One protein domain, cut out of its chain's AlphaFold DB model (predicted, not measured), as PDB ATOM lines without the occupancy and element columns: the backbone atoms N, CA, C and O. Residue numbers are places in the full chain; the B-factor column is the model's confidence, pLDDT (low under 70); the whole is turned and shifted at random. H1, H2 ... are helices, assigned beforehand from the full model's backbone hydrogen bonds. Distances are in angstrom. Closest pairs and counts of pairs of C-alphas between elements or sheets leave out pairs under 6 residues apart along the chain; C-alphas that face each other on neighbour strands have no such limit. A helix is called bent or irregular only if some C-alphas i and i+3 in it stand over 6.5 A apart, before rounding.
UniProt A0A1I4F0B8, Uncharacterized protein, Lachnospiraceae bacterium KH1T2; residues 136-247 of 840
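This is residues 136 to 247 of the 840 residues of an uncharacterized protein of Lachnospiraceae bacterium KH1T2 (UniProt A0A1I4F0B8). Look first for H3 in the middle, with H1, H4, H5 and H7 packed round it, mostly crossed; H1 and H2 fold back on each other as a helical hairpin on one side of this core. Residues 212 to 218, with the little helix H6, stick out at one end of the long axis, and H8 lies at the other end. The printed part has 112 residues with eight named helices, H1 to H8 in chain order, and no named strand: the class is all helix. The whole is compact, with a radius of gyration of the C-alphas of 14.0 A, yet elongated, spanning 47 by 25 by 24 A.

Start at the longest helix, H1, residues 136 to 151. Its residues 145 to 149 alone touch H2, residues 153 to 164, closest at the C-alphas of Tyr 149 and Ile 160, 6.8 A; this hairpin has a shallow tilt of 22 degrees, opposite ways. With residues 137 to 141 alone, H1 touches the hub H3, residues 168 to 179, closest at the C-alphas of Ile 141 and Leu 172, 6.6 A, at a steep tilt of 68 degrees, only just short of about perpendicular. From H3, look to H7, residues 227 to 238: they touch at the closest C-alphas of Ile 174 and Ala 232, 5.2 A, at a steep tilt of 49 degrees, opposite ways. H3 also touches H4, residues 188 to 195, closest at the C-alphas of Phe 173 and Ser 194, 5.3 A. With residues 175 to 179 alone it touches H5, residues 202 to 209, closest at the C-alphas of Glu 179 and Ile 205, 4.8 A. H6, residues 213 to 216, touches no helix. H8, residues 240 to 245, is close to but not clearly touching H4, and meets H7 only through their link. In H1, H3, H4, H5, H7 and H8 every O i to N i+4 pair is within hydrogen-bond range; in H2 6 of 8 are, and H6 is too short for such a pair.

Find C-alpha 136 at (-29.273, -23.729, 131.329); from there H1 runs 22.7 A to C-alpha 151. H2 measures 15.3 A and is irregular, its C-alphas 155 and 158 being 7.5 A apart. H3 begins at C-alpha 168, (-30.605, -31.093, 121.810), and measures 16.1 A; H7 measures 16.4 A. H4 measures 11.2 A, H5 10.4 A and H6 5.0 A. H8 measures 9.0 A and ends at C-alpha 245, (-15.575, -34.102, 113.689).

The two C-alphas farthest apart, those of Lys 218 and Gly 247, are 47.2 A apart. The printed part has no cut and no long link. Look for low confidence, under 70, at residues 215 to 216, 219 to 220 and 222; the mean pLDDT of the printed part is 92.1.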
ATOM      1  N   GLY A 136     -28.802 -25.033 131.783       96.50
ATOM      2  CA  GLY A 136     -29.273 -23.729 131.329       96.50
ATOM      3  C   GLY A 136     -29.638 -23.745 129.845       96.50
ATOM      4  O   GLY A 136     -30.705 -23.258 129.452       96.50
ATOM      5  N   ALA A 137     -28.810 -24.379 129.014       97.12
ATOM      6  CA  ALA A 137     -29.091 -24.554 127.592       97.12
ATOM      7  C   ALA A 137     -30.319 -25.455 127.353       97.12
ATOM      8  O   ALA A 137     -31.167 -25.094 126.529       97.12
ATOM      9  N   ARG A 138     -30.495 -26.556 128.103       97.25
ATOM     10  CA  ARG A 138     -31.711 -27.398 128.032       97.25
ATOM     11  C   ARG A 138     -32.967 -26.629 128.433       97.25
ATOM     12  O   ARG A 138     -33.981 -26.700 127.734       97.25
ATOM     13  N   ALA A 139     -32.903 -25.840 129.505       96.94
ATOM     14  CA  ALA A 139     -34.008 -24.979 129.919       96.94
ATOM     15  C   ALA A 139     -34.353 -23.949 128.828       96.94
ATOM     16  O   ALA A 139     -35.528 -23.732 128.526       96.94
ATOM     17  N   GLY A 140     -33.342 -23.360 128.181       97.38
ATOM     18  CA  GLY A 140     -33.519 -22.468 127.034       97.38
ATOM     19  C   GLY A 140     -34.156 -23.161 125.823       97.38
ATOM     20  O   GLY A 140     -35.094 -22.622 125.233       97.38
ATOM     21  N   ILE A 141     -33.716 -24.378 125.484       97.88
ATOM     22  CA  ILE A 141     -34.307 -25.206 124.417       97.88
ATOM     23  C   ILE A 141     -35.787 -25.468 124.699       97.88
ATOM     24  O   ILE A 141     -36.622 -25.233 123.824       97.88
ATOM     25  N   SER A 142     -36.119 -25.895 125.921       97.31
ATOM     26  CA  SER A 142     -37.493 -26.186 126.345       97.31
ATOM     27  C   SER A 142     -38.392 -24.948 126.249       97.31
ATOM     28  O   SER A 142     -39.448 -24.984 125.612       97.31
ATOM     29  N   LYS A 143     -37.920 -23.804 126.763       98.00
ATOM     30  CA  LYS A 143     -38.604 -22.506 126.681       98.00
ATOM     31  C   LYS A 143     -38.884 -22.089 125.229       98.00
ATOM     32  O   LYS A 143     -40.006 -21.696 124.898       98.00
ATOM     33  N   VAL A 144     -37.893 -22.191 124.338       97.88
ATOM     34  CA  VAL A 144     -38.081 -21.895 122.906       97.88
ATOM     35  C   VAL A 144     -39.050 -22.889 122.265       97.88
ATOM     36  O   VAL A 144     -39.931 -22.471 121.515       97.88
ATOM     37  N   GLY A 145     -38.938 -24.179 122.580       97.19
ATOM     38  CA  GLY A 145     -39.807 -25.224 122.047       97.19
ATOM     39  C   GLY A 145     -41.275 -25.033 122.411       97.19
ATOM     40  O   GLY A 145     -42.133 -25.042 121.524       97.19
ATOM     41  N   GLN A 146     -41.560 -24.763 123.685       97.44
ATOM     42  CA  GLN A 146     -42.899 -24.427 124.161       97.44
ATOM     43  C   GLN A 146     -43.457 -23.207 123.419       97.44
ATOM     44  O   GLN A 146     -44.556 -23.261 122.862       97.44
ATOM     45  N   TRP A 147     -42.665 -22.134 123.323       97.12
ATOM     46  CA  TRP A 147     -43.087 -20.928 122.619       97.12
ATOM     47  C   TRP A 147     -43.426 -21.205 121.146       97.12
ATOM     48  O   TRP A 147     -44.435 -20.711 120.631       97.12
ATOM     49  N   LEU A 148     -42.613 -22.015 120.458       96.25
ATOM     50  CA  LEU A 148     -42.848 -22.389 119.065       96.25
ATOM     51  C   LEU A 148     -44.155 -23.170 118.897       96.25
ATOM     52  O   LEU A 148     -44.908 -22.863 117.973       96.25
ATOM     53  N   TYR A 149     -44.459 -24.117 119.790       94.88
ATOM     54  CA  TYR A 149     -45.718 -24.868 119.770       94.88
ATOM     55  C   TYR A 149     -46.947 -23.977 119.955       94.88
ATOM     56  O   TYR A 149     -47.911 -24.094 119.198       94.88
ATOM     57  N   GLU A 150     -46.900 -23.055 120.917       95.44
ATOM     58  CA  GLU A 150     -47.997 -22.124 121.198       95.44
ATOM     59  C   GLU A 150     -48.299 -21.200 120.004       95.44
ATOM     60  O   GLU A 150     -49.442 -20.791 119.794       95.44
ATOM     61  N   HIS A 151     -47.286 -20.884 119.189       94.00
ATOM     62  CA  HIS A 151     -47.380 -19.843 118.161       94.00
ATOM     63  C   HIS A 151     -47.388 -20.365 116.716       94.00
ATOM     64  O   HIS A 151     -47.675 -19.590 115.798       94.00
ATOM     65  N   SER A 152     -47.108 -21.651 116.470       91.50
ATOM     66  CA  SER A 152     -46.996 -22.218 115.114       91.50
ATOM     67  C   SER A 152     -48.314 -22.217 114.339       91.50
ATOM     68  O   SER A 152     -48.327 -22.135 113.106       91.50
ATOM     69  N   GLY A 153     -49.441 -22.343 115.044       89.81
ATOM     70  CA  GLY A 153     -50.718 -22.713 114.438       89.81
ATOM     71  C   GLY A 153     -50.652 -24.075 113.728       89.81
ATOM     72  O   GLY A 153     -49.601 -24.713 113.625       89.81
ATOM     73  N   THR A 154     -51.783 -24.526 113.184       85.94
ATOM     74  CA  THR A 154     -51.900 -25.856 112.550       85.94
ATOM     75  C   THR A 154     -51.012 -26.021 111.315       85.94
ATOM     76  O   THR A 154     -50.519 -27.107 111.035       85.94
ATOM     77  N   ARG A 155     -50.752 -24.933 110.576       85.38
ATOM     78  CA  ARG A 155     -49.955 -24.976 109.339       85.38
ATOM     79  C   ARG A 155     -48.480 -25.316 109.577       85.38
ATOM     80  O   ARG A 155     -47.850 -25.856 108.671       85.38
ATOM     81  N   HIS A 156     -47.933 -24.975 110.741       90.62
ATOM     82  CA  HIS A 156     -46.508 -25.147 111.035       90.62
ATOM     83  C   HIS A 156     -46.226 -26.228 112.084       90.62
ATOM     84  O   HIS A 156     -45.060 -26.523 112.322       90.62
ATOM     85  N   GLN A 157     -47.251 -26.875 112.653       89.12
ATOM     86  CA  GLN A 157     -47.077 -27.929 113.659       89.12
ATOM     87  C   GLN A 157     -46.157 -29.064 113.192       89.12
ATOM     88  O   GLN A 157     -45.243 -29.425 113.922       89.12
ATOM     89  N   ALA A 158     -46.327 -29.575 111.968       86.56
ATOM     90  CA  ALA A 158     -45.466 -30.641 111.442       86.56
ATOM     91  C   ALA A 158     -43.986 -30.218 111.373       86.56
ATOM     92  O   ALA A 158     -43.090 -30.991 111.705       86.56
ATOM     93  N   PHE A 159     -43.727 -28.963 110.993       91.25
ATOM     94  CA  PHE A 159     -42.376 -28.406 110.970       91.25
ATOM     95  C   PHE A 159     -41.801 -28.256 112.387       91.25
ATOM     96  O   PHE A 159     -40.646 -28.607 112.610       91.25
ATOM     97  N   ILE A 160     -42.602 -27.805 113.358       93.50
ATOM     98  CA  ILE A 160     -42.170 -27.721 114.759       93.50
ATOM     99  C   ILE A 160     -41.895 -29.109 115.337       93.50
ATOM    100  O   ILE A 160     -40.837 -29.304 115.914       93.50
ATOM    101  N   HIS A 161     -42.749 -30.104 115.098       90.12
ATOM    102  CA  HIS A 161     -42.470 -31.490 115.496       90.12
ATOM    103  C   HIS A 161     -41.170 -32.029 114.882       90.12
ATOM    104  O   HIS A 161     -40.393 -32.708 115.553       90.12
ATOM    105  N   MET A 162     -40.885 -31.698 113.620       93.06
ATOM    106  CA  MET A 162     -39.615 -32.054 112.986       93.06
ATOM    107  C   MET A 162     -38.423 -31.350 113.657       93.06
ATOM    108  O   MET A 162     -37.375 -31.967 113.826       93.06
ATOM    109  N   LEU A 163     -38.572 -30.084 114.054       95.06
ATOM    110  CA  LEU A 163     -37.533 -29.334 114.760       95.06
ATOM    111  C   LEU A 163     -37.278 -29.902 116.165       95.06
ATOM    112  O   LEU A 163     -36.128 -30.122 116.519       95.06
ATOM    113  N   MET A 164     -38.336 -30.223 116.915       95.44
ATOM    114  CA  MET A 164     -38.245 -30.777 118.277       95.44
ATOM    115  C   MET A 164     -37.783 -32.235 118.320       95.44
ATOM    116  O   MET A 164     -37.353 -32.713 119.361       95.44
ATOM    117  N   SER A 165     -37.865 -32.959 117.199       93.62
ATOM    118  CA  SER A 165     -37.324 -34.323 117.096       93.62
ATOM    119  C   SER A 165     -35.828 -34.366 116.762       93.62
ATOM    120  O   SER A 165     -35.245 -35.448 116.706       93.62
ATOM    121  N   LYS A 166     -35.190 -33.210 116.526       94.75
ATOM    122  CA  LYS A 166     -33.725 -33.091 116.435       94.75
ATOM    123  C   LYS A 166     -33.104 -33.313 117.816       94.75
ATOM    124  O   LYS A 166     -33.760 -33.073 118.827       94.75
ATOM    125  N   ASN A 167     -31.843 -33.742 117.872       94.94
ATOM    126  CA  ASN A 167     -31.151 -33.845 119.163       94.94
ATOM    127  C   ASN A 167     -30.932 -32.446 119.779       94.94
ATOM    128  O   ASN A 167     -30.982 -31.439 119.070       94.94
ATOM    129  N   GLU A 168     -30.703 -32.373 121.090       96.12
ATOM    130  CA  GLU A 168     -30.605 -31.093 121.810       96.12
ATOM    131  C   GLU A 168     -29.512 -30.182 121.237       96.12
ATOM    132  O   GLU A 168     -29.732 -28.986 121.073       96.12
ATOM    133  N   ARG A 169     -28.372 -30.747 120.826       95.62
ATOM    134  CA  ARG A 169     -27.251 -30.008 120.223       95.62
ATOM    135  C   ARG A 169     -27.597 -29.400 118.862       95.62
ATOM    136  O   ARG A 169     -27.265 -28.245 118.591       95.62
ATOM    137  N   GLU A 170     -28.298 -30.152 118.014       96.50
ATOM    138  CA  GLU A 170     -28.836 -29.690 116.731       96.50
ATOM    139  C   GLU A 170     -29.887 -28.594 116.969       96.50
ATOM    140  O   GLU A 170     -29.853 -27.569 116.290       96.50
ATOM    141  N   GLN A 171     -30.785 -28.758 117.950       97.94
ATOM    142  CA  GLN A 171     -31.757 -27.720 118.320       97.94
ATOM    143  C   GLN A 171     -31.058 -26.440 118.794       97.94
ATOM    144  O   GLN A 171     -31.377 -25.350 118.315       97.94
ATOM    145  N   LEU A 172     -30.063 -26.577 119.672       97.94
ATOM    146  CA  LEU A 172     -29.265 -25.481 120.211       97.94
ATOM    147  C   LEU A 172     -28.579 -24.693 119.091       97.94
ATOM    148  O   LEU A 172     -28.684 -23.465 119.031       97.94
ATOM    149  N   PHE A 173     -27.968 -25.404 118.140       98.19
ATOM    150  CA  PHE A 173     -27.336 -24.783 116.984       98.19
ATOM    151  C   PHE A 173     -28.348 -24.076 116.079       98.19
ATOM    152  O   PHE A 173     -28.123 -22.937 115.669       98.19
ATOM    153  N   ILE A 174     -29.507 -24.684 115.812       98.44
ATOM    154  CA  ILE A 174     -30.570 -24.047 115.021       98.44
ATOM    155  C   ILE A 174     -31.032 -22.745 115.686       98.44
ATOM    156  O   ILE A 174     -31.155 -21.717 115.012       98.44
ATOM    157  N   TYR A 175     -31.242 -22.752 117.004       98.44
ATOM    158  CA  TYR A 175     -31.623 -21.557 117.754       98.44
ATOM    159  C   TYR A 175     -30.538 -20.484 117.711       98.44
ATOM    160  O   TYR A 175     -30.862 -19.328 117.434       98.44
ATOM    161  N   TYR A 176     -29.266 -20.860 117.872       98.50
ATOM    162  CA  TYR A 176     -28.127 -19.949 117.732       98.50
ATOM    163  C   TYR A 176     -28.113 -19.270 116.356       98.50
ATOM    164  O   TYR A 176     -28.015 -18.043 116.251       98.50
ATOM    165  N   LEU A 177     -28.280 -20.044 115.279       98.44
ATOM    166  CA  LEU A 177     -28.273 -19.522 113.911       98.44
ATOM    167  C   LEU A 177     -29.428 -18.556 113.635       98.44
ATOM    168  O   LEU A 177     -29.260 -17.587 112.879       98.44
ATOM    169  N   VAL A 178     -30.597 -18.798 114.232       98.31
ATOM    170  CA  VAL A 178     -31.735 -17.876 114.153       98.31
ATOM    171  C   VAL A 178     -31.446 -16.610 114.953       98.31
ATOM    172  O   VAL A 178     -31.567 -15.521 114.387       98.31
ATOM    173  N   GLU A 179     -31.026 -16.745 116.212       98.25
ATOM    174  CA  GLU A 179     -30.780 -15.636 117.137       98.25
ATOM    175  C   GLU A 179     -29.693 -14.686 116.618       98.25
ATOM    176  O   GLU A 179     -29.908 -13.474 116.535       98.25
ATOM    177  N   LYS A 180     -28.546 -15.230 116.190       98.00
ATOM    178  CA  LYS A 180     -27.409 -14.458 115.662       98.00
ATOM    179  C   LYS A 180     -27.545 -14.109 114.178       98.00
ATOM    180  O   LYS A 180     -26.646 -13.500 113.603       98.00
ATOM    181  N   ASN A 181     -28.662 -14.476 113.539       97.38
ATOM    182  CA  ASN A 181     -28.931 -14.243 112.117       97.38
ATOM    183  C   ASN A 181     -27.847 -14.831 111.176       97.38
ATOM    184  O   ASN A 181     -27.600 -14.294 110.095       97.38
ATOM    185  N   LYS A 182     -27.244 -15.968 111.555       98.00
ATOM    186  CA  LYS A 182     -26.190 -16.677 110.798       98.00
ATOM    187  C   LYS A 182     -26.697 -17.855 109.949       98.00
ATOM    188  O   LYS A 182     -25.918 -18.537 109.300       98.00
ATOM    189  N   ARG A 183     -28.017 -18.033 109.843       97.00
ATOM    190  CA  ARG A 183     -28.708 -19.120 109.108       97.00
ATOM    191  C   ARG A 183     -28.334 -19.366 107.633       97.00
ATOM    192  O   ARG A 183     -28.754 -20.374 107.092       97.00
ATOM    193  N   LYS A 184     -27.641 -18.449 106.946       96.12
ATOM    194  CA  LYS A 184     -27.303 -18.617 105.514       96.12
ATOM    195  C   LYS A 184     -25.896 -19.138 105.266       96.12
ATOM    196  O   LYS A 184     -25.692 -19.808 104.269       96.12
ATOM    197  N   ASN A 185     -24.957 -18.770 106.131       95.12
ATOM    198  CA  ASN A 185     -23.538 -19.068 105.984       95.12
ATOM    199  C   ASN A 185     -22.974 -19.348 107.385       95.12
ATOM    200  O   ASN A 185     -22.220 -18.520 107.900       95.12
ATOM    201  N   PRO A 186     -23.416 -20.427 108.050       97.19
ATOM    202  CA  PRO A 186     -22.826 -20.793 109.325       97.19
ATOM    203  C   PRO A 186     -21.356 -21.178 109.121       97.19
ATOM    204  O   PRO A 186     -20.973 -21.751 108.101       97.19
ATOM    205  N   THR A 187     -20.527 -20.851 110.098       96.62
ATOM    206  CA  THR A 187     -19.105 -21.192 110.144       96.62
ATOM    207  C   THR A 187     -18.857 -22.267 111.204       96.62
ATOM    208  O   THR A 187     -19.662 -22.416 112.125       96.62
ATOM    209  N   PRO A 188     -17.736 -23.005 111.150       94.75
ATOM    210  CA  PRO A 188     -17.357 -23.932 112.219       94.75
ATOM    211  C   PRO A 188     -17.304 -23.278 113.605       94.75
ATOM    212  O   PRO A 188     -17.688 -23.902 114.588       94.75
ATOM    213  N   LYS A 189     -16.912 -22.000 113.674       95.12
ATOM    214  CA  LYS A 189     -16.939 -21.225 114.917       95.12
ATOM    215  C   LYS A 189     -18.356 -21.083 115.474       95.12
ATOM    216  O   LYS A 189     -18.543 -21.225 116.669       95.12
ATOM    217  N   ASP A 190     -19.355 -20.868 114.623       97.62
ATOM    218  CA  ASP A 190     -20.754 -20.755 115.062       97.62
ATOM    219  C   ASP A 190     -21.260 -22.043 115.700       97.62
ATOM    220  O   ASP A 190     -22.057 -22.000 116.634       97.62
ATOM    221  N   LEU A 191     -20.796 -23.186 115.189       96.38
ATOM    222  CA  LEU A 191     -21.086 -24.474 115.790       96.38
ATOM    223  C   LEU A 191     -20.476 -24.541 117.194       96.38
ATOM    224  O   LEU A 191     -21.213 -24.782 118.140       96.38
ATOM    225  N   VAL A 192     -19.184 -24.245 117.353       93.88
ATOM    226  CA  VAL A 192     -18.509 -24.255 118.666       93.88
ATOM    227  C   VAL A 192     -19.148 -23.263 119.645       93.88
ATOM    228  O   VAL A 192     -19.510 -23.652 120.755       93.88
ATOM    229  N   ASP A 193     -19.372 -22.018 119.219       95.94
ATOM    230  CA  ASP A 193     -20.013 -20.964 120.017       95.94
ATOM    231  C   ASP A 193     -21.427 -21.382 120.461       95.94
ATOM    232  O   ASP A 193     -21.868 -21.049 121.556       95.94
ATOM    233  N   SER A 194     -22.155 -22.133 119.625       96.94
ATOM    234  CA  SER A 194     -23.488 -22.624 119.989       96.94
ATOM    235  C   SER A 194     -23.471 -23.724 121.047       96.94
ATOM    236  O   SER A 194     -24.497 -23.941 121.675       96.94
ATOM    237  N   GLN A 195     -22.347 -24.420 121.232       96.19
ATOM    238  CA  GLN A 195     -22.215 -25.506 122.207       96.19
ATOM    239  C   GLN A 195     -21.479 -25.081 123.487       96.19
ATOM    240  O   GLN A 195     -21.408 -25.864 124.427       96.19
ATOM    241  N   SER A 196     -20.929 -23.864 123.540       93.06
ATOM    242  CA  SER A 196     -20.102 -23.373 124.651       93.06
ATOM    243  C   SER A 196     -20.799 -22.239 125.410       93.06
ATOM    244  O   SER A 196     -20.612 -21.060 125.126       93.06
ATOM    245  N   GLY A 197     -21.650 -22.604 126.378       93.19
ATOM    246  CA  GLY A 197     -22.326 -21.647 127.270       93.19
ATOM    247  C   GLY A 197     -23.460 -20.837 126.625       93.19
ATOM    248  O   GLY A 197     -23.980 -19.898 127.226       93.19
ATOM    249  N   TYR A 198     -23.866 -21.172 125.398       97.75
ATOM    250  CA  TYR A 198     -24.999 -20.522 124.747       97.75
ATOM    251  C   TYR A 198     -26.334 -21.027 125.311       97.75
ATOM    252  O   TYR A 198     -26.656 -22.209 125.219       97.75
ATOM    253  N   VAL A 199     -27.150 -20.097 125.814       98.19
ATOM    254  CA  VAL A 199     -28.532 -20.342 126.244       98.19
ATOM    255  C   VAL A 199     -29.489 -19.583 125.314       98.19
ATOM    256  O   VAL A 199     -29.401 -18.354 125.237       98.19
ATOM    257  N   PRO A 200     -30.406 -20.267 124.600       98.25
ATOM    258  CA  PRO A 200     -31.350 -19.620 123.692       98.25
ATOM    259  C   PRO A 200     -32.239 -18.569 124.365       98.25
ATOM    260  O   PRO A 200     -32.967 -18.867 125.313       98.25
ATOM    261  N   ASP A 201     -32.261 -17.356 123.811       98.25
ATOM    262  CA  ASP A 201     -33.093 -16.257 124.303       98.25
ATOM    263  C   ASP A 201     -34.334 -16.081 123.411       98.25
ATOM    264  O   ASP A 201     -34.269 -15.599 122.270       98.25
ATOM    265  N   ILE A 202     -35.507 -16.446 123.946       97.94
ATOM    266  CA  ILE A 202     -36.788 -16.345 123.228       97.94
ATOM    267  C   ILE A 202     -37.031 -14.921 122.712       97.94
ATOM    268  O   ILE A 202     -37.557 -14.753 121.610       97.94
ATOM    269  N   SER A 203     -36.679 -13.886 123.476       97.00
ATOM    270  CA  SER A 203     -36.942 -12.492 123.102       97.00
ATOM    271  C   SER A 203     -36.116 -12.091 121.883       97.00
ATOM    272  O   SER A 203     -36.642 -11.487 120.937       97.00
ATOM    273  N   LYS A 204     -34.845 -12.504 121.839       97.81
ATOM    274  CA  LYS A 204     -33.976 -12.291 120.675       97.81
ATOM    275  C   LYS A 204     -34.448 -13.103 119.472       97.81
ATOM    276  O   LYS A 204     -34.584 -12.534 118.387       97.81
ATOM    277  N   ILE A 205     -34.807 -14.372 119.650       97.62
ATOM    278  CA  ILE A 205     -35.354 -15.220 118.579       97.62
ATOM    279  C   ILE A 205     -36.648 -14.619 118.002       97.62
ATOM    280  O   ILE A 205     -36.762 -14.458 116.782       97.62
ATOM    281  N   LYS A 206     -37.590 -14.194 118.857       95.88
ATOM    282  CA  LYS A 206     -38.828 -13.487 118.474       95.88
ATOM    283  C   LYS A 206     -38.537 -12.252 117.632       95.88
ATOM    284  O   LYS A 206     -39.179 -12.050 116.600       95.88
ATOM    285  N   SER A 207     -37.567 -11.438 118.044       95.19
ATOM    286  CA  SER A 207     -37.169 -10.233 117.308       95.19
ATOM    287  C   SER A 207     -36.659 -10.560 115.902       95.19
ATOM    288  O   SER A 207     -36.969  -9.845 114.949       95.19
ATOM    289  N   GLN A 208     -35.958 -11.688 115.746       96.25
ATOM    290  CA  GLN A 208     -35.437 -12.123 114.457       96.25
ATOM    291  C   GLN A 208     -36.548 -12.640 113.552       96.25
ATOM    292  O   GLN A 208     -36.542 -12.359 112.358       96.25
ATOM    293  N   ILE A 209     -37.526 -13.377 114.064       95.00
ATOM    294  CA  ILE A 209     -38.599 -13.953 113.233       95.00
ATOM    295  C   ILE A 209     -39.783 -13.015 113.016       95.00
ATOM    296  O   ILE A 209     -40.582 -13.242 112.107       95.00
ATOM    297  N   THR A 210     -39.892 -11.943 113.794       92.69
ATOM    298  CA  THR A 210     -40.945 -10.944 113.616       92.69
ATOM    299  C   THR A 210     -40.538  -9.976 112.494       92.69
ATOM    300  O   THR A 210     -39.388  -9.537 112.438       92.69
ATOM    301  N   PRO A 211     -41.436  -9.633 111.552       86.94
ATOM    302  CA  PRO A 211     -41.167  -8.592 110.565       86.94
ATOM    303  C   PRO A 211     -40.818  -7.281 111.279       86.94
ATOM    304  O   PRO A 211     -41.410  -6.969 112.310       86.94
ATOM    305  N   SER A 212     -39.903  -6.479 110.722       84.81
ATOM    306  CA  SER A 212     -39.584  -5.167 111.305       84.81
ATOM    307  C   SER A 212     -40.858  -4.339 111.524       84.81
ATOM    308  O   SER A 212     -41.791  -4.417 110.720       84.81
ATOM    309  N   LYS A 213     -40.897  -3.520 112.588       76.56
ATOM    310  CA  LYS A 213     -42.070  -2.692 112.954       76.56
ATOM    311  C   LYS A 213     -42.641  -1.910 111.756       76.56
ATOM    312  O   LYS A 213     -43.852  -1.806 111.596       76.56
ATOM    313  N   PHE A 214     -41.771  -1.461 110.849       79.69
ATOM    314  CA  PHE A 214     -42.162  -0.770 109.618       79.69
ATOM    315  C   PHE A 214     -42.935  -1.656 108.619       79.69
ATOM    316  O   PHE A 214     -43.862  -1.200 107.955       79.69
ATOM    317  N   LYS A 215     -42.587  -2.944 108.511       69.38
ATOM    318  CA  LYS A 215     -43.328  -3.916 107.689       69.38
ATOM    319  C   LYS A 215     -44.618  -4.378 108.364       69.38
ATOM    320  O   LYS A 215     -45.581  -4.680 107.659       69.38
ATOM    321  N   PHE A 216     -44.647  -4.402 109.695       66.62
ATOM    322  CA  PHE A 216     -45.816  -4.797 110.478       66.62
ATOM    323  C   PHE A 216     -47.030  -3.887 110.222       66.62
ATOM    324  O   PHE A 216     -48.126  -4.400 109.993       66.62
ATOM    325  N   TRP A 217     -46.828  -2.563 110.138       70.94
ATOM    326  CA  TRP A 217     -47.917  -1.597 109.918       70.94
ATOM    327  C   TRP A 217     -48.728  -1.861 108.638       70.94
ATOM    328  O   TRP A 217     -49.930  -1.626 108.599       70.94
ATOM    329  N   LYS A 218     -48.108  -2.437 107.601       70.62
ATOM    330  CA  LYS A 218     -48.796  -2.736 106.336       70.62
ATOM    331  C   LYS A 218     -49.648  -4.018 106.351       70.62
ATOM    332  O   LYS A 218     -50.387  -4.222 105.395       70.62
ATOM    333  N   TRP A 219     -49.508  -4.918 107.336       61.47
ATOM    334  CA  TRP A 219     -49.985  -6.312 107.195       61.47
ATOM    335  C   TRP A 219     -50.979  -6.797 108.259       61.47
ATOM    336  O   TRP A 219     -51.448  -7.927 108.135       61.47
ATOM    337  N   GLY A 220     -51.338  -5.978 109.257       63.19
ATOM    338  CA  GLY A 220     -52.502  -6.163 110.151       63.19
ATOM    339  C   GLY A 220     -52.567  -7.443 111.008       63.19
ATOM    340  O   GLY A 220     -53.432  -7.556 111.867       63.19
ATOM    341  N   LYS A 221     -51.672  -8.415 110.800       71.50
ATOM    342  CA  LYS A 221     -51.527  -9.653 111.572       71.50
ATOM    343  C   LYS A 221     -50.041  -9.973 111.699       71.50
ATOM    344  O   LYS A 221     -49.314  -9.945 110.703       71.50
ATOM    345  N   THR A 222     -49.592 -10.290 112.909       60.53
ATOM    346  CA  THR A 222     -48.234 -10.772 113.202       60.53
ATOM    347  C   THR A 222     -48.002 -12.083 112.454       60.53
ATOM    348  O   THR A 222     -48.426 -13.152 112.876       60.53
ATOM    349  N   LYS A 223     -47.357 -12.016 111.285       84.81
ATOM    350  CA  LYS A 223     -46.873 -13.207 110.581       84.81
ATOM    351  C   LYS A 223     -45.425 -13.445 110.980       84.81
ATOM    352  O   LYS A 223     -44.549 -12.714 110.524       84.81
ATOM    353  N   TYR A 224     -45.181 -14.464 111.797       92.12
ATOM    354  CA  TYR A 224     -43.827 -14.943 112.056       92.12
ATOM    355  C   TYR A 224     -43.197 -15.479 110.764       92.12
ATOM    356  O   TYR A 224     -43.838 -16.154 109.953       92.12
ATOM    357  N   HIS A 225     -41.926 -15.160 110.550       94.38
ATOM    358  CA  HIS A 225     -41.133 -15.623 109.420       94.38
ATOM    359  C   HIS A 225     -40.583 -17.034 109.677       94.38
ATOM    360  O   HIS A 225     -39.377 -17.215 109.815       94.38
ATOM    361  N   TRP A 226     -41.471 -18.037 109.704       95.06
ATOM    362  CA  TRP A 226     -41.136 -19.447 109.977       95.06
ATOM    363  C   TRP A 226     -40.031 -20.023 109.085       95.06
ATOM    364  O   TRP A 226     -39.249 -20.845 109.548       95.06
ATOM    365  N   TYR A 227     -39.895 -19.532 107.847       94.81
ATOM    366  CA  TYR A 227     -38.814 -19.938 106.941       94.81
ATOM    367  C   TYR A 227     -37.410 -19.693 107.520       94.81
ATOM    368  O   TYR A 227     -36.458 -20.316 107.081       94.81
ATOM    369  N   LYS A 228     -37.248 -18.806 108.514       96.75
ATOM    370  CA  LYS A 228     -35.947 -18.579 109.158       96.75
ATOM    371  C   LYS A 228     -35.474 -19.779 109.975       96.75
ATOM    372  O   LYS A 228     -34.270 -19.994 110.050       96.75
ATOM    373  N   PHE A 229     -36.402 -20.526 110.575       97.00
ATOM    374  CA  PHE A 229     -36.083 -21.794 111.229       97.00
ATOM    375  C   PHE A 229     -35.803 -22.887 110.203       97.00
ATOM    376  O   PHE A 229     -34.940 -23.714 110.446       97.00
ATOM    377  N   ASP A 230     -36.499 -22.877 109.065       95.50
ATOM    378  CA  ASP A 230     -36.265 -23.829 107.972       95.50
ATOM    379  C   ASP A 230     -34.855 -23.652 107.381       95.50
ATOM    380  O   ASP A 230     -34.071 -24.596 107.362       95.50
ATOM    381  N   ASP A 231     -34.482 -22.407 107.055       96.56
ATOM    382  CA  ASP A 231     -33.123 -22.025 106.643       96.56
ATOM    383  C   ASP A 231     -32.072 -22.504 107.669       96.56
ATOM    384  O   ASP A 231     -31.053 -23.085 107.303       96.56
ATOM    385  N   ALA A 232     -32.316 -22.274 108.966       97.81
ATOM    386  CA  ALA A 232     -31.387 -22.656 110.030       97.81
ATOM    387  C   ALA A 232     -31.304 -24.180 110.234       97.81
ATOM    388  O   ALA A 232     -30.218 -24.703 110.466       97.81
ATOM    389  N   ALA A 233     -32.421 -24.900 110.111       97.00
ATOM    390  CA  ALA A 233     -32.463 -26.359 110.182       97.00
ATOM    391  C   ALA A 233     -31.738 -27.006 108.998       97.00
ATOM    392  O   ALA A 233     -31.016 -27.987 109.181       97.00
ATOM    393  N   GLN A 234     -31.883 -26.440 107.797       95.88
ATOM    394  CA  GLN A 234     -31.126 -26.869 106.630       95.88
ATOM    395  C   GLN A 234     -29.624 -26.620 106.829       95.88
ATOM    396  O   GLN A 234     -28.826 -27.533 106.631       95.88
ATOM    397  N   ALA A 235     -29.248 -25.427 107.290       95.69
ATOM    398  CA  ALA A 235     -27.860 -25.077 107.574       95.69
ATOM    399  C   ALA A 235     -27.231 -26.001 108.639       95.69
ATOM    400  O   ALA A 235     -26.102 -26.462 108.481       95.69
ATOM    401  N   ALA A 236     -27.981 -26.353 109.688       96.44
ATOM    402  CA  ALA A 236     -27.552 -27.326 110.690       96.44
ATOM    403  C   ALA A 236     -27.368 -28.737 110.105       96.44
ATOM    404  O   ALA A 236     -26.393 -29.413 110.427       96.44
ATOM    405  N   ALA A 237     -28.262 -29.173 109.210       94.19
ATOM    406  CA  ALA A 237     -28.142 -30.462 108.533       94.19
ATOM    407  C   ALA A 237     -26.912 -30.530 107.610       94.19
ATOM    408  O   ALA A 237     -26.269 -31.576 107.531       94.19
ATOM    409  N   GLU A 238     -26.560 -29.425 106.948       92.81
ATOM    410  CA  GLU A 238     -25.349 -29.313 106.121       92.81
ATOM    411  C   GLU A 238     -24.064 -29.363 106.967       92.81
ATOM    412  O   GLU A 238     -23.050 -29.888 106.515       92.81
ATOM    413  N   MET A 239     -24.111 -28.906 108.224       94.00
ATOM    414  CA  MET A 239     -22.985 -28.973 109.165       94.00
ATOM    415  C   MET A 239     -22.941 -30.254 110.006       94.00
ATOM    416  O   MET A 239     -22.112 -30.370 110.908       94.00
ATOM    417  N   ARG A 240     -23.792 -31.245 109.725       92.00
ATOM    418  CA  ARG A 240     -23.895 -32.466 110.538       92.00
ATOM    419  C   ARG A 240     -22.586 -33.250 110.647       92.00
ATOM    420  O   ARG A 240     -22.297 -33.808 111.700       92.00
ATOM    421  N   ASP A 241     -21.783 -33.272 109.589       86.75
ATOM    422  CA  ASP A 241     -20.475 -33.931 109.632       86.75
ATOM    423  C   ASP A 241     -19.499 -33.192 110.559       86.75
ATOM    424  O   ASP A 241     -18.704 -33.835 111.238       86.75
ATOM    425  N   MET A 242     -19.629 -31.868 110.702       87.12
ATOM    426  CA  MET A 242     -18.825 -31.092 111.652       87.12
ATOM    427  C   MET A 242     -19.176 -31.434 113.099       87.12
ATOM    428  O   MET A 242     -18.267 -31.559 113.914       87.12
ATOM    429  N   PHE A 243     -20.454 -31.683 113.419       86.06
ATOM    430  CA  PHE A 243     -20.812 -32.204 114.744       86.06
ATOM    431  C   PHE A 243     -20.046 -33.495 115.054       86.06
ATOM    432  O   PHE A 243     -19.596 -33.678 116.173       86.06
ATOM    433  N   ARG A 244     -19.841 -34.383 114.077       85.62
ATOM    434  CA  ARG A 244     -19.064 -35.613 114.298       85.62
ATOM    435  C   ARG A 244     -17.574 -35.336 114.470       85.62
ATOM    436  O   ARG A 244     -16.963 -35.907 115.363       85.62
ATOM    437  N   VAL A 245     -17.005 -34.458 113.641       81.69
ATOM    438  CA  VAL A 245     -15.575 -34.102 113.689       81.69
ATOM    439  C   VAL A 245     -15.190 -33.506 115.044       81.69
ATOM    440  O   VAL A 245     -14.144 -33.852 115.579       81.69
ATOM    441  N   TYR A 246     -16.049 -32.671 115.628       80.56
ATOM    442  CA  TYR A 246     -15.811 -32.079 116.947       80.56
ATOM    443  C   TYR A 246     -16.173 -33.007 118.121       80.56
ATOM    444  O   TYR A 246     -16.221 -32.547 119.256       80.56
ATOM    445  N   GLY A 247     -16.489 -34.287 117.875       78.62
ATOM    446  CA  GLY A 247     -16.966 -35.200 118.925       78.62
ATOM    447  C   GLY A 247     -18.329 -34.798 119.502       78.62
ATOM    448  O   GLY A 247     -18.748 -35.287 120.546       78.62
TER     449      GLY A 247